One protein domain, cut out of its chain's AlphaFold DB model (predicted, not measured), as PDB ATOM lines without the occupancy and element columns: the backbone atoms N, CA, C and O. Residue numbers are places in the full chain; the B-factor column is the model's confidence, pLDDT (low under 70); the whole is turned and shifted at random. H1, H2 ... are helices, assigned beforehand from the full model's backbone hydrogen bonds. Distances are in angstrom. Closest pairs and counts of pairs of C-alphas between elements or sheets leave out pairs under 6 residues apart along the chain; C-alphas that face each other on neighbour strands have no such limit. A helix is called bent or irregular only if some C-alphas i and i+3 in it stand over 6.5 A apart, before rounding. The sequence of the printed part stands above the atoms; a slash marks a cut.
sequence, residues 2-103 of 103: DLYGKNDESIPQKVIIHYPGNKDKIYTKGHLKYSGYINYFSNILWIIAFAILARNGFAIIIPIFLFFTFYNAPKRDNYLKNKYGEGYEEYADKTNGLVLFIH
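Overview. This is residues 2 to 103 of the 103 residues of an uncharacterized protein of Chitinophagaceae bacterium (UniProt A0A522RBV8). What shape does the longest helix help to make? The bent helix H4 gives its arm H4a to a long helical hairpin with H3, and at the hairpin's open end a loose head gathers the arm H4b, H5, the short H1 and H2, and long loops. What is the make-up? The printed part has 102 residues with five named helices, in the order H1 H2 H3 H4 H5, and no named strand: all helix. It is only just loose, close to compact, with a radius of gyration of the C-alphas of 15.4 A and spans of 46 by 37 by 22 A.

Along the chain. Where is the longest helix? H4, residues 57 to 84, was assigned as one helix by its hydrogen bonds but is bent: C-alphas 71 and 74 are 7.0 A apart. Its arms are H4a, residues 57 to 71, 25.2 A long from C-alpha 57 at (162.434, 98.586, 142.937), and H4b, residues 74 to 84, 15.1 A. Where are the others? H3 is residues 38 to 53, 22.5 A; H1 is 12 to 16, 8.5 A; H2 is 30 to 33, 5.9 A. H5, residues 86 to 94, 12.4 A, ends at C-alpha 94, (175.418, 133.244, 141.089).

Arrangement. How does H3 stand to H4a? They touch as a hairpin, opposite ways at a shallow tilt of 10 degrees, the closest C-alphas being those of Ala 51 and Ala 59, 4.9 A. What of H4b and H5? They only just touch, only at the corner, with 3 pairs of C-alphas within 8 A, the closest those of Lys 81 and Tyr 88, 5.6 A. Where are H1 and H2? H1 is close to but not clearly touching H4b, at C-alphas 14 and 76, the closest, 7.5 A; H2 likewise to H3, at C-alphas 32 and 38, the closest, 6.6 A. What do the backbones show? Every O i to N i+4 pair is within hydrogen-bond range in H3, H4b and H5, but 2 of 11 in H4a, with 11 of 12 O i to N i+3 pairs, and 0 of 1 in H1, with 0 of 2; H2 is too short for an i+4 pair.

Size, cuts and confidence. How large is it? The farthest C-alphas, of Arg 55 and Glu 86, are 46.1 A apart, and the printed part has no cut. Which link is long? H1 to H2, with 13 residues. Where is confidence low? Residues 2 to 23 and 97 to 103 are under 70.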
ATOM      1  N   ASP A   2     177.767 126.723 170.347       36.84
ATOM      2  CA  ASP A   2     176.338 126.718 170.047       36.84
ATOM      3  C   ASP A   2     176.140 127.153 168.596       36.84
ATOM      4  O   ASP A   2     176.159 128.336 168.268       36.84
ATOM      5  N   LEU A   3     175.997 126.163 167.711       44.41
ATOM      6  CA  LEU A   3     175.633 126.367 166.303       44.41
ATOM      7  C   LEU A   3     174.190 126.878 166.145       44.41
ATOM      8  O   LEU A   3     173.782 127.241 165.044       44.41
ATOM      9  N   TYR A   4     173.430 126.914 167.241       46.09
ATOM     10  CA  TYR A   4     172.048 127.353 167.304       46.09
ATOM     11  C   TYR A   4     171.947 128.534 168.265       46.09
ATOM     12  O   TYR A   4     172.232 128.410 169.455       46.09
ATOM     13  N   GLY A   5     171.535 129.695 167.752       47.28
ATOM     14  CA  GLY A   5     171.070 130.771 168.619       47.28
ATOM     15  C   GLY A   5     169.917 130.237 169.468       47.28
ATOM     16  O   GLY A   5     169.038 129.561 168.945       47.28
ATOM     17  N   LYS A   6     169.928 130.533 170.768       42.88
ATOM     18  CA  LYS A   6     169.036 129.995 171.816       42.88
ATOM     19  C   LYS A   6     167.516 130.096 171.531       42.88
ATOM     20  O   LYS A   6     166.739 129.490 172.255       42.88
ATOM     21  N   ASN A   7     167.115 130.809 170.471       49.75
ATOM     22  CA  ASN A   7     165.733 131.041 170.030       49.75
ATOM     23  C   ASN A   7     165.488 130.695 168.542       49.75
ATOM     24  O   ASN A   7     164.457 131.073 167.991       49.75
ATOM     25  N   ASP A   8     166.439 130.065 167.847       53.38
ATOM     26  CA  ASP A   8     166.340 129.831 166.404       53.38
ATOM     27  C   ASP A   8     165.690 128.464 166.145       53.38
ATOM     28  O   ASP A   8     166.319 127.426 166.364       53.38
ATOM     29  N   GLU A   9     164.421 128.450 165.708       54.12
ATOM     30  CA  GLU A   9     163.748 127.223 165.262       54.12
ATOM     31  C   GLU A   9     164.675 126.464 164.304       54.12
ATOM     32  O   GLU A   9     165.120 126.997 163.273       54.12
ATOM     33  N   SER A  10     164.988 125.225 164.681       49.59
ATOM     34  CA  SER A  10     165.990 124.363 164.067       49.59
ATOM     35  C   SER A  10     165.596 124.001 162.637       49.59
ATOM     36  O   SER A  10     165.046 122.934 162.383       49.59
ATOM     37  N   ILE A  11     165.873 124.887 161.682       54.44
ATOM     38  CA  ILE A  11     165.904 124.524 160.267       54.44
ATOM     39  C   ILE A  11     167.281 123.887 160.055       54.44
ATOM     40  O   ILE A  11     168.274 124.617 160.047       54.44
ATOM     41  N   PRO A  12     167.386 122.559 159.874       52.25
ATOM     42  CA  PRO A  12     168.676 121.855 159.855       52.25
ATOM     43  C   PRO A  12     169.632 122.385 158.776       52.25
ATOM     44  O   PRO A  12     170.849 122.282 158.880       52.25
ATOM     45  N   GLN A  13     169.074 123.005 157.738       55.75
ATOM     46  CA  GLN A  13     169.800 123.534 156.589       55.75
ATOM     47  C   GLN A  13     170.398 124.931 156.805       55.75
ATOM     48  O   GLN A  13     171.200 125.369 155.981       55.75
ATOM     49  N   LYS A  14     170.053 125.618 157.903       59.88
ATOM     50  CA  LYS A  14     170.649 126.907 158.298       59.88
ATOM     51  C   LYS A  14     172.156 126.782 158.538       59.88
ATOM     52  O   LYS A  14     172.916 127.674 158.178       59.88
ATOM     53  N   VAL A  15     172.588 125.657 159.107       57.47
ATOM     54  CA  VAL A  15     173.952 125.452 159.629       57.47
ATOM     55  C   VAL A  15     175.029 125.557 158.546       57.47
ATOM     56  O   VAL A  15     176.146 125.972 158.821       57.47
ATOM     57  N   ILE A  16     174.704 125.222 157.298       59.50
ATOM     58  CA  ILE A  16     175.717 125.051 156.246       59.50
ATOM     59  C   ILE A  16     176.170 126.393 155.645       59.50
ATOM     60  O   ILE A  16     177.315 126.537 155.229       59.50
ATOM     61  N   ILE A  17     175.300 127.398 155.687       65.00
ATOM     62  CA  ILE A  17     175.531 128.776 155.221       65.00
ATOM     63  C   ILE A  17     175.809 129.753 156.368       65.00
ATOM     64  O   ILE A  17     176.339 130.840 156.137       65.00
ATOM     65  N   HIS A  18     175.520 129.350 157.609       66.19
ATOM     66  CA  HIS A  18     175.915 130.066 158.815       66.19
ATOM     67  C   HIS A  18     177.282 129.604 159.311       66.19
ATOM     68  O   HIS A  18     177.393 128.675 160.107       66.19
ATOM     69  N   TYR A  19     178.337 130.307 158.897       66.19
ATOM     70  CA  TYR A  19     179.643 130.154 159.530       66.19
ATOM     71  C   TYR A  19     179.748 131.102 160.740       66.19
ATOM     72  O   TYR A  19     179.602 132.312 160.558       66.19
ATOM     73  N   PRO A  20     180.032 130.620 161.966       60.72
ATOM     74  CA  PRO A  20     180.040 131.456 163.173       60.72
ATOM     75  C   PRO A  20     181.081 132.591 163.151       60.72
ATOM     76  O   PRO A  20     180.928 133.570 163.880       60.72
ATOM     77  N   GLY A  21     182.104 132.502 162.294       64.50
ATOM     78  CA  GLY A  21     183.066 133.585 162.045       64.50
ATOM     79  C   GLY A  21     182.584 134.685 161.085       64.50
ATOM     80  O   GLY A  21     183.244 135.710 160.981       64.50
ATOM     81  N   ASN A  22     181.445 134.499 160.408       65.19
ATOM     82  CA  ASN A  22     180.876 135.411 159.408       65.19
ATOM     83  C   ASN A  22     179.427 135.769 159.785       65.19
ATOM     84  O   ASN A  22     178.491 135.457 159.050       65.19
ATOM     85  N   LYS A  23     179.227 136.388 160.956       65.25
ATOM     86  CA  LYS A  23     177.888 136.650 161.522       65.25
ATOM     87  C   LYS A  23     176.943 137.389 160.564       65.25
ATOM     88  O   LYS A  23     175.762 137.054 160.531       65.25
ATOM     89  N   ASP A  24     177.492 138.265 159.723       72.75
ATOM     90  CA  ASP A  24     176.716 139.138 158.832       72.75
ATOM     91  C   ASP A  24     176.904 138.816 157.342       72.75
ATOM     92  O   ASP A  24     176.362 139.499 156.481       72.75
ATOM     93  N   LYS A  25     177.686 137.779 157.008       77.38
ATOM     94  CA  LYS A  25     177.956 137.396 155.615       77.38
ATOM     95  C   LYS A  25     177.553 135.958 155.354       77.38
ATOM     96  O   LYS A  25     177.852 135.063 156.146       77.38
ATOM     97  N   ILE A  26     176.926 135.733 154.207       79.12
ATOM     98  CA  ILE A  26     176.632 134.384 153.745       79.12
ATOM     99  C   ILE A  26     177.936 133.632 153.453       79.12
ATOM    100  O   ILE A  26     178.880 134.166 152.863       79.12
ATOM    101  N   TYR A  27     178.015 132.384 153.904       82.38
ATOM    102  CA  TYR A  27     179.144 131.520 153.592       82.38
ATOM    103  C   TYR A  27     178.941 130.854 152.224       82.38
ATOM    104  O   TYR A  27     178.022 130.063 152.045       82.38
ATOM    105  N   THR A  28     179.819 131.162 151.266       81.75
ATOM    106  CA  THR A  28     179.684 130.754 149.849       81.75
ATOM    107  C   THR A  28     180.860 129.915 149.339       81.75
ATOM    108  O   THR A  28     181.027 129.710 148.138       81.75
ATOM    109  N   LYS A  29     181.726 129.434 150.239       81.31
ATOM    110  CA  LYS A  29     182.932 128.674 149.872       81.31
ATOM    111  C   LYS A  29     182.653 127.167 149.774       81.31
ATOM    112  O   LYS A  29     181.637 126.665 150.251       81.31
ATOM    113  N   GLY A  30     183.595 126.430 149.182       81.94
ATOM    114  CA  GLY A  30     183.498 124.976 149.023       81.94
ATOM    115  C   GLY A  30     182.360 124.583 148.082       81.94
ATOM    116  O   GLY A  30     182.185 125.197 147.033       81.94
ATOM    117  N   HIS A  31     181.571 123.577 148.463       77.19
ATOM    118  CA  HIS A  31     180.473 123.067 147.633       77.19
ATOM    119  C   HIS A  31     179.337 124.082 147.413       77.19
ATOM    120  O   HIS A  31     178.652 124.019 146.396       77.19
ATOM    121  N   LEU A  32     179.170 125.052 148.319       80.88
ATOM    122  CA  LEU A  32     178.136 126.088 148.216       80.88
ATOM    123  C   LEU A  32     178.397 127.081 147.089       80.88
ATOM    124  O   LEU A  32     177.458 127.666 146.574       80.88
ATOM    125  N   LYS A  33     179.645 127.207 146.625       81.75
ATOM    126  CA  LYS A  33     179.958 127.990 145.423       81.75
ATOM    127  C   LYS A  33     179.174 127.500 144.198       81.75
ATOM    128  O   LYS A  33     178.953 128.269 143.272       81.75
ATOM    129  N   TYR A  34     178.801 126.221 144.176       79.06
ATOM    130  CA  TYR A  34     178.184 125.586 143.017       79.06
ATOM    131  C   TYR A  34     176.658 125.490 143.121       79.06
ATOM    132  O   TYR A  34     176.001 125.408 142.088       79.06
ATOM    133  N   SER A  35     176.076 125.475 144.330       83.06
ATOM    134  CA  SER A  35     174.622 125.334 144.484       83.06
ATOM    135  C   SER A  35     174.081 125.762 145.849       83.06
ATOM    136  O   SER A  35     174.549 125.312 146.900       83.06
ATOM    137  N   GLY A  36     172.989 126.535 145.812       80.31
ATOM    138  CA  GLY A  36     172.208 126.939 146.983       80.31
ATOM    139  C   GLY A  36     171.425 125.801 147.651       80.31
ATOM    140  O   GLY A  36     171.122 125.882 148.844       80.31
ATOM    141  N   TYR A  37     171.129 124.712 146.932       82.25
ATOM    142  CA  TYR A  37     170.444 123.518 147.444       82.25
ATOM    143  C   TYR A  37     171.353 122.276 147.510       82.25
ATOM    144  O   TYR A  37     170.843 121.157 147.484       82.25
ATOM    145  N   ILE A  38     172.678 122.424 147.670       81.94
ATOM    146  CA  ILE A  38     173.621 121.283 147.742       81.94
ATOM    147  C   ILE A  38     173.200 120.192 148.744       81.94
ATOM    148  O   ILE A  38     173.347 119.006 148.475       81.94
ATOM    149  N   ASN A  39     172.589 120.567 149.871       79.31
ATOM    150  CA  ASN A  39     172.106 119.609 150.876       79.31
ATOM    151  C   ASN A  39     170.952 118.746 150.371       79.31
ATOM    152  O   ASN A  39     170.860 117.567 150.704       79.31
ATOM    153  N   TYR A  40     170.072 119.337 149.568       80.88
ATOM    154  CA  TYR A  40     168.977 118.619 148.937       80.88
ATOM    155  C   TYR A  40     169.509 117.648 147.887       80.88
ATOM    156  O   TYR A  40     169.074 116.501 147.841       80.88
ATOM    157  N   PHE A  41     170.504 118.080 147.109       82.88
ATOM    158  CA  PHE A  41     171.194 117.215 146.158       82.88
ATOM    159  C   PHE A  41     171.852 116.016 146.853       82.88
ATOM    160  O   PHE A  41     171.597 114.876 146.471       82.88
ATOM    161  N   SER A  42     172.624 116.256 147.918       83.94
ATOM    162  CA  SER A  42     173.241 115.182 148.703       83.94
ATOM    163  C   SER A  42     172.195 114.194 149.210       83.94
ATOM    164  O   SER A  42     172.396 112.991 149.076       83.94
ATOM    165  N   ASN A  43     171.060 114.689 149.721       84.81
ATOM    166  CA  ASN A  43     169.964 113.851 150.204       84.81
ATOM    167  C   ASN A  43     169.387 112.919 149.138       84.81
ATOM    168  O   ASN A  43     169.179 111.738 149.401       84.81
ATOM    169  N   ILE A  44     169.183 113.433 147.929       85.62
ATOM    170  CA  ILE A  44     168.744 112.621 146.796       85.62
ATOM    171  C   ILE A  44     169.812 111.573 146.455       85.62
ATOM    172  O   ILE A  44     169.486 110.397 146.297       85.62
ATOM    173  N   LEU A  45     171.085 111.975 146.396       88.31
ATOM    174  CA  LEU A  45     172.186 111.107 145.982       88.31
ATOM    175  C   LEU A  45     172.376 109.902 146.915       88.31
ATOM    176  O   LEU A  45     172.431 108.768 146.436       88.31
ATOM    177  N   TRP A  46     172.458 110.117 148.234       88.56
ATOM    178  CA  TRP A  46     172.709 109.014 149.171       88.56
ATOM    179  C   TRP A  46     171.507 108.065 149.285       88.56
ATOM    180  O   TRP A  46     171.692 106.855 149.410       88.56
ATOM    181  N   ILE A  47     170.278 108.572 149.148       87.44
ATOM    182  CA  ILE A  47     169.059 107.748 149.159       87.44
ATOM    183  C   ILE A  47     168.930 106.917 147.880       87.44
ATOM    184  O   ILE A  47     168.617 105.729 147.962       87.44
ATOM    185  N   ILE A  48     169.216 107.500 146.711       87.88
ATOM    186  CA  ILE A  48     169.278 106.744 145.452       87.88
ATOM    187  C   ILE A  48     170.343 105.647 145.551       87.88
ATOM    188  O   ILE A  48     170.079 104.509 145.165       87.88
ATOM    189  N   ALA A  49     171.515 105.953 146.117       89.94
ATOM    190  CA  ALA A  49     172.565 104.960 146.319       89.94
ATOM    191  C   ALA A  49     172.078 103.780 147.179       89.94
ATOM    192  O   ALA A  49     172.259 102.629 146.784       89.94
ATOM    193  N   PHE A  50     171.388 104.031 148.299       89.44
ATOM    194  CA  PHE A  50     170.807 102.954 149.110       89.44
ATOM    195  C   PHE A  50     169.704 102.178 148.388       89.44
ATOM    196  O   PHE A  50     169.657 100.955 148.513       89.44
ATOM    197  N   ALA A  51     168.848 102.845 147.612       88.88
ATOM    198  CA  ALA A  51     167.813 102.173 146.828       88.88
ATOM    199  C   ALA A  51     168.420 101.195 145.802       88.88
ATOM    200  O   ALA A  51     167.953 100.061 145.676       88.88
ATOM    201  N   ILE A  52     169.503 101.604 145.129       88.94
ATOM    202  CA  ILE A  52     170.257 100.758 144.193       88.94
ATOM    203  C   ILE A  52     170.919  99.589 144.933       88.94
ATOM    204  O   ILE A  52     170.772  98.438 144.517       88.94
ATOM    205  N   LEU A  53     171.616  99.859 146.043       92.00
ATOM    206  CA  LEU A  53     172.308  98.829 146.830       92.00
ATOM    207  C   LEU A  53     171.345  97.778 147.395       92.00
ATOM    208  O   LEU A  53     171.671  96.592 147.406       92.00
ATOM    209  N   ALA A  54     170.143  98.189 147.805       91.00
ATOM    210  CA  ALA A  54     169.097  97.291 148.285       91.00
ATOM    211  C   ALA A  54     168.497  96.400 147.179       91.00
ATOM    212  O   ALA A  54     167.772  95.459 147.494       91.00
ATOM    213  N   ARG A  55     168.767  96.698 145.894       88.69
ATOM    214  CA  ARG A  55     168.176  96.050 144.704       88.69
ATOM    215  C   ARG A  55     166.653  95.925 144.777       88.69
ATOM    216  O   ARG A  55     166.070  94.964 144.281       88.69
ATOM    217  N   ASN A  56     166.009  96.899 145.409       85.62
ATOM    218  CA  ASN A  56     164.575  96.895 145.636       85.62
ATOM    219  C   ASN A  56     163.924  98.005 144.809       85.62
ATOM    220  O   ASN A  56     164.088  99.184 145.112       85.62
ATOM    221  N   GLY A  57     163.148  97.630 143.788       81.75
ATOM    222  CA  GLY A  57     162.434  98.586 142.937       81.75
ATOM    223  C   GLY A  57     161.464  99.485 143.714       81.75
ATOM    224  O   GLY A  57     161.321 100.656 143.379       81.75
ATOM    225  N   PHE A  58     160.877  98.994 144.812       86.56
ATOM    226  CA  PHE A  58     160.011  99.804 145.674       86.56
ATOM    227  C   PHE A  58     160.775 100.906 146.415       86.56
ATOM    228  O   PHE A  58     160.180 101.918 146.779       86.56
ATOM    229  N   ALA A  59     162.091 100.771 146.600       86.31
ATOM    230  CA  ALA A  59     162.899 101.802 147.246       86.31
ATOM    231  C   ALA A  59     162.984 103.098 146.417       86.31
ATOM    232  O   ALA A  59     163.305 104.143 146.978       86.31
ATOM    233  N   ILE A  60     162.623 103.077 145.125       81.19
ATOM    234  CA  ILE A  60     162.542 104.282 144.280       81.19
ATOM    235  C   ILE A  60     161.406 105.232 144.695       81.19
ATOM    236  O   ILE A  60     161.423 106.414 144.360       81.19
ATOM    237  N   ILE A  61     160.442 104.745 145.479       88.62
ATOM    238  CA  ILE A  61     159.386 105.575 146.067       88.62
ATOM    239  C   ILE A  61     159.975 106.557 147.095       88.62
ATOM    240  O   ILE A  61     159.488 107.676 147.235       88.62
ATOM    241  N   ILE A  62     161.065 106.184 147.770       85.38
ATOM    242  CA  ILE A  62     161.715 107.006 148.797       85.38
ATOM    243  C   ILE A  62     162.232 108.342 148.225       85.38
ATOM    244  O   ILE A  62     161.857 109.384 148.769       85.38
ATOM    245  N   PRO A  63     163.033 108.386 147.136       79.69
ATOM    246  CA  PRO A  63     163.452 109.653 146.543       79.69
ATOM    247  C   PRO A  63     162.281 110.474 145.980       79.69
ATOM    248  O   PRO A  63     162.369 111.698 146.009       79.69
ATOM    249  N   ILE A  64     161.170 109.854 145.547       81.69
ATOM    250  CA  ILE A  64     159.950 110.588 145.154       81.69
ATOM    251  C   ILE A  64     159.362 111.327 146.356       81.69
ATOM    252  O   ILE A  64     159.110 112.527 146.270       81.69
ATOM    253  N   PHE A  65     159.194 110.650 147.497       83.44
ATOM    254  CA  PHE A  65     158.720 111.322 148.706       83.44
ATOM    255  C   PHE A  65     159.672 112.432 149.130       83.44
ATOM    256  O   PHE A  65     159.211 113.508 149.484       83.44
ATOM    257  N   LEU A  66     160.984 112.232 149.013       80.12
ATOM    258  CA  LEU A  66     161.996 113.217 149.388       80.12
ATOM    259  C   LEU A  66     161.832 114.582 148.702       80.12
ATOM    260  O   LEU A  66     162.279 115.590 149.257       80.12
ATOM    261  N   PHE A  67     161.150 114.650 147.552       76.94
ATOM    262  CA  PHE A  67     160.801 115.929 146.938       76.94
ATOM    263  C   PHE A  67     159.972 116.836 147.866       76.94
ATOM    264  O   PHE A  67     160.058 118.056 147.739       76.94
ATOM    265  N   PHE A  68     159.263 116.293 148.868       79.56
ATOM    266  CA  PHE A  68     158.573 117.088 149.895       79.56
ATOM    267  C   PHE A  68     159.524 118.056 150.612       79.56
ATOM    268  O   PHE A  68     159.111 119.122 151.068       79.56
ATOM    269  N   THR A  69     160.814 117.721 150.712       76.69
ATOM    270  CA  THR A  69     161.792 118.590 151.370       76.69
ATOM    271  C   THR A  69     161.919 119.936 150.650       76.69
ATOM    272  O   THR A  69     162.086 120.957 151.323       76.69
ATOM    273  N   PHE A  70     161.739 119.983 149.321       78.12
ATOM    274  CA  PHE A  70     161.742 121.228 148.542       78.12
ATOM    275  C   PHE A  70     160.586 122.161 148.899       78.12
ATOM    276  O   PHE A  70     160.733 123.370 148.760       78.12
ATOM    277  N   TYR A  71     159.486 121.651 149.459       81.56
ATOM    278  CA  TYR A  71     158.405 122.498 149.973       81.56
ATOM    279  C   TYR A  71     158.883 123.446 151.086       81.56
ATOM    280  O   TYR A  71     158.347 124.535 151.268       81.56
ATOM    281  N   ASN A  72     159.940 123.066 151.810       78.19
ATOM    282  CA  ASN A  72     160.543 123.897 152.852       78.19
ATOM    283  C   ASN A  72     161.617 124.863 152.319       78.19
ATOM    284  O   ASN A  72     162.081 125.720 153.075       78.19
ATOM    285  N   ALA A  73     162.013 124.754 151.044       81.19
ATOM    286  CA  ALA A  73     163.038 125.610 150.447       81.19
ATOM    287  C   ALA A  73     162.662 127.106 150.476       81.19
ATOM    288  O   ALA A  73     163.485 127.890 150.949       81.19
ATOM    289  N   PRO A  74     161.421 127.527 150.145       83.75
ATOM    290  CA  PRO A  74     161.035 128.938 150.230       83.75
ATOM    291  C   PRO A  74     161.137 129.515 151.649       83.75
ATOM    292  O   PRO A  74     161.559 130.656 151.827       83.75
ATOM    293  N   LYS A  75     160.801 128.733 152.690       84.00
ATOM    294  CA  LYS A  75     160.918 129.179 154.096       84.00
ATOM    295  C   LYS A  75     162.375 129.473 154.460       84.00
ATOM    296  O   LYS A  75     162.659 130.446 155.157       84.00
ATOM    297  N   ARG A  76     163.296 128.633 153.988       82.00
ATOM    298  CA  ARG A  76     164.734 128.817 154.182       82.00
ATOM    299  C   ARG A  76     165.239 130.038 153.417       82.00
ATOM    300  O   ARG A  76     165.935 130.857 154.005       82.00
ATOM    301  N   ASP A  77     164.862 130.175 152.155       85.62
ATOM    302  CA  ASP A  77     165.291 131.283 151.302       85.62
ATOM    303  C   ASP A  77     164.808 132.630 151.844       85.62
ATOM    304  O   ASP A  77     165.600 133.560 151.960       85.62
ATOM    305  N   ASN A  78     163.557 132.707 152.307       86.44
ATOM    306  CA  ASN A  78     163.029 133.893 152.982       86.44
ATOM    307  C   ASN A  78     163.822 134.234 154.250       86.44
ATOM    308  O   ASN A  78     164.144 135.395 154.484       86.44
ATOM    309  N   TYR A  79     164.174 133.236 155.066       84.94
ATOM    310  CA  TYR A  79     164.998 133.463 156.256       84.94
ATOM    311  C   TYR A  79     166.389 134.006 155.894       84.94
ATOM    312  O   TYR A  79     166.867 134.941 156.534       84.94
ATOM    313  N   LEU A  80     167.033 133.452 154.864       84.00
ATOM    314  CA  LEU A  80     168.361 133.890 154.429       84.00
ATOM    315  C   LEU A  80     168.331 135.275 153.802       84.00
ATOM    316  O   LEU A  80     169.178 136.098 154.137       84.00
ATOM    317  N   LYS A  81     167.327 135.551 152.968       87.38
ATOM    318  CA  LYS A  81     167.077 136.874 152.402       87.38
ATOM    319  C   LYS A  81     166.867 137.910 153.503       87.38
ATOM    320  O   LYS A  81     167.524 138.942 153.497       87.38
ATOM    321  N   ASN A  82     166.035 137.607 154.499       87.88
ATOM    322  CA  ASN A  82     165.792 138.514 155.624       87.88
ATOM    323  C   ASN A  82     167.043 138.746 156.486       87.88
ATOM    324  O   ASN A  82     167.197 139.820 157.057       87.88
ATOM    325  N   LYS A  83     167.926 137.750 156.605       84.62
ATOM    326  CA  LYS A  83     169.112 137.821 157.470       84.62
ATOM    327  C   LYS A  83     170.334 138.441 156.793       84.62
ATOM    328  O   LYS A  83     171.119 139.098 157.467       84.62
ATOM    329  N   TYR A  84     170.511 138.206 155.496       85.44
ATOM    330  CA  TYR A  84     171.711 138.589 154.746       85.44
ATOM    331  C   TYR A  84     171.460 139.618 153.640       85.44
ATOM    332  O   TYR A  84     172.426 140.119 153.064       85.44
ATOM    333  N   GLY A  85     170.196 139.942 153.346       88.06
ATOM    334  CA  GLY A  85     169.811 140.970 152.379       88.06
ATOM    335  C   GLY A  85     170.441 140.754 151.005       88.06
ATOM    336  O   GLY A  85     170.435 139.639 150.478       88.06
ATOM    337  N   GLU A  86     171.038 141.820 150.469       88.75
ATOM    338  CA  GLU A  86     171.725 141.839 149.170       88.75
ATOM    339  C   GLU A  86     172.792 140.743 149.041       88.75
ATOM    340  O   GLU A  86     172.958 140.161 147.973       88.75
ATOM    341  N   GLY A  87     173.472 140.382 150.137       85.75
ATOM    342  CA  GLY A  87     174.481 139.322 150.113       85.75
ATOM    343  C   GLY A  87     173.902 137.940 149.789       85.75
ATOM    344  O   GLY A  87     174.596 137.107 149.208       85.75
ATOM    345  N   TYR A  88     172.637 137.683 150.147       87.62
ATOM    346  CA  TYR A  88     171.937 136.466 149.731       87.62
ATOM    347  C   TYR A  88     171.472 136.548 148.278       87.62
ATOM    348  O   TYR A  88     171.579 135.551 147.572       87.62
ATOM    349  N   GLU A  89     170.978 137.704 147.834       88.25
ATOM    350  CA  GLU A  89     170.527 137.895 146.449       88.25
ATOM    351  C   GLU A  89     171.686 137.693 145.465       88.25
ATOM    352  O   GLU A  89     171.590 136.856 144.575       88.25
ATOM    353  N   GLU A  90     172.840 138.320 145.717       89.00
ATOM    354  CA  GLU A  90     174.045 138.139 144.897       89.00
ATOM    355  C   GLU A  90     174.505 136.671 144.857       89.00
ATOM    356  O   GLU A  90     174.999 136.176 143.841       89.00
ATOM    357  N   TYR A  91     174.361 135.950 145.972       86.12
ATOM    358  CA  TYR A  91     174.681 134.527 146.040       86.12
ATOM    359  C   TYR A  91     173.677 133.665 145.266       86.12
ATOM    360  O   TYR A  91     174.087 132.748 144.549       86.12
ATOM    361  N   ALA A  92     172.381 133.941 145.406       85.88
ATOM    362  CA  ALA A  92     171.318 133.220 144.720       85.88
ATOM    363  C   ALA A  92     171.412 133.406 143.198       85.88
ATOM    364  O   ALA A  92     171.285 132.429 142.471       85.88
ATOM    365  N   ASP A  93     171.748 134.608 142.728       86.62
ATOM    366  CA  ASP A  93     171.935 134.897 141.299       86.62
ATOM    367  C   ASP A  93     173.142 134.161 140.699       86.62
ATOM    368  O   ASP A  93     173.158 133.810 139.520       86.62
ATOM    369  N   LYS A  94     174.177 133.914 141.512       84.56
ATOM    370  CA  LYS A  94     175.418 133.244 141.089       84.56
ATOM    371  C   LYS A  94     175.375 131.725 141.210       84.56
ATOM    372  O   LYS A  94     176.321 131.067 140.773       84.56
ATOM    373  N   THR A  95     174.349 131.160 141.842       80.31
ATOM    374  CA  THR A  95     174.297 129.727 142.134       80.31
ATOM    375  C   THR A  95     173.031 129.084 141.601       80.31
ATOM    376  O   THR A  95     171.926 129.581 141.774       80.31
ATOM    377  N   ASN A  96     173.181 127.908 140.993       73.69
ATOM    378  CA  ASN A  96     172.022 127.126 140.596       73.69
ATOM    379  C   ASN A  96     171.292 126.616 141.841       73.69
ATOM    380  O   ASN A  96     171.916 126.229 142.839       73.69
ATOM    381  N   GLY A  97     169.960 126.568 141.751       68.81
ATOM    382  CA  GLY A  97     169.108 126.001 142.786       68.81
ATOM    383  C   GLY A  97     169.583 124.595 143.134       68.81
ATOM    384  O   GLY A  97     170.218 124.393 144.162       68.81
ATOM    385  N   LEU A  98     169.306 123.614 142.278       61.16
ATOM    386  CA  LEU A  98     169.839 122.257 142.408       61.16
ATOM    387  C   LEU A  98     171.136 122.114 141.614       61.16
ATOM    388  O   LEU A  98     171.304 122.783 140.598       61.16
ATOM    389  N   VAL A  99     172.029 121.214 142.045       59.34
ATOM    390  CA  VAL A  99     173.176 120.766 141.233       59.34
ATOM    391  C   VAL A  99     172.642 119.934 140.064       59.34
ATOM    392  O   VAL A  99     172.741 118.713 140.025       59.34
ATOM    393  N   LEU A 100     171.996 120.603 139.125       49.03
ATOM    394  CA  LEU A 100     171.820 120.138 137.770       49.03
ATOM    395  C   LEU A 100     172.766 121.024 136.974       49.03
ATOM    396  O   LEU A 100     172.631 122.247 136.974       49.03
ATOM    397  N   PHE A 101     173.792 120.401 136.402       48.38
ATOM    398  CA  PHE A 101     174.821 121.032 135.578       48.38
ATOM    399  C   PHE A 101     174.223 121.532 134.254       48.38
ATOM    400  O   PHE A 101     174.591 121.062 133.183       48.38
ATOM    401  N   ILE A 102     173.261 122.443 134.331       42.62
ATOM    402  CA  ILE A 102     172.682 123.134 133.190       42.62
ATOM    403  C   ILE A 102     173.132 124.587 133.345       42.62
ATOM    404  O   ILE A 102     172.770 125.262 134.313       42.62
ATOM    405  N   HIS A 103     174.047 124.982 132.468       38.22
ATOM    406  CA  HIS A 103     174.426 126.359 132.166       38.22
ATOM    407  C   HIS A 103     173.905 126.660 130.764       38.22
ATOM    408  O   HIS A 103     173.965 125.728 129.927       38.22
TER     409      HIS A 103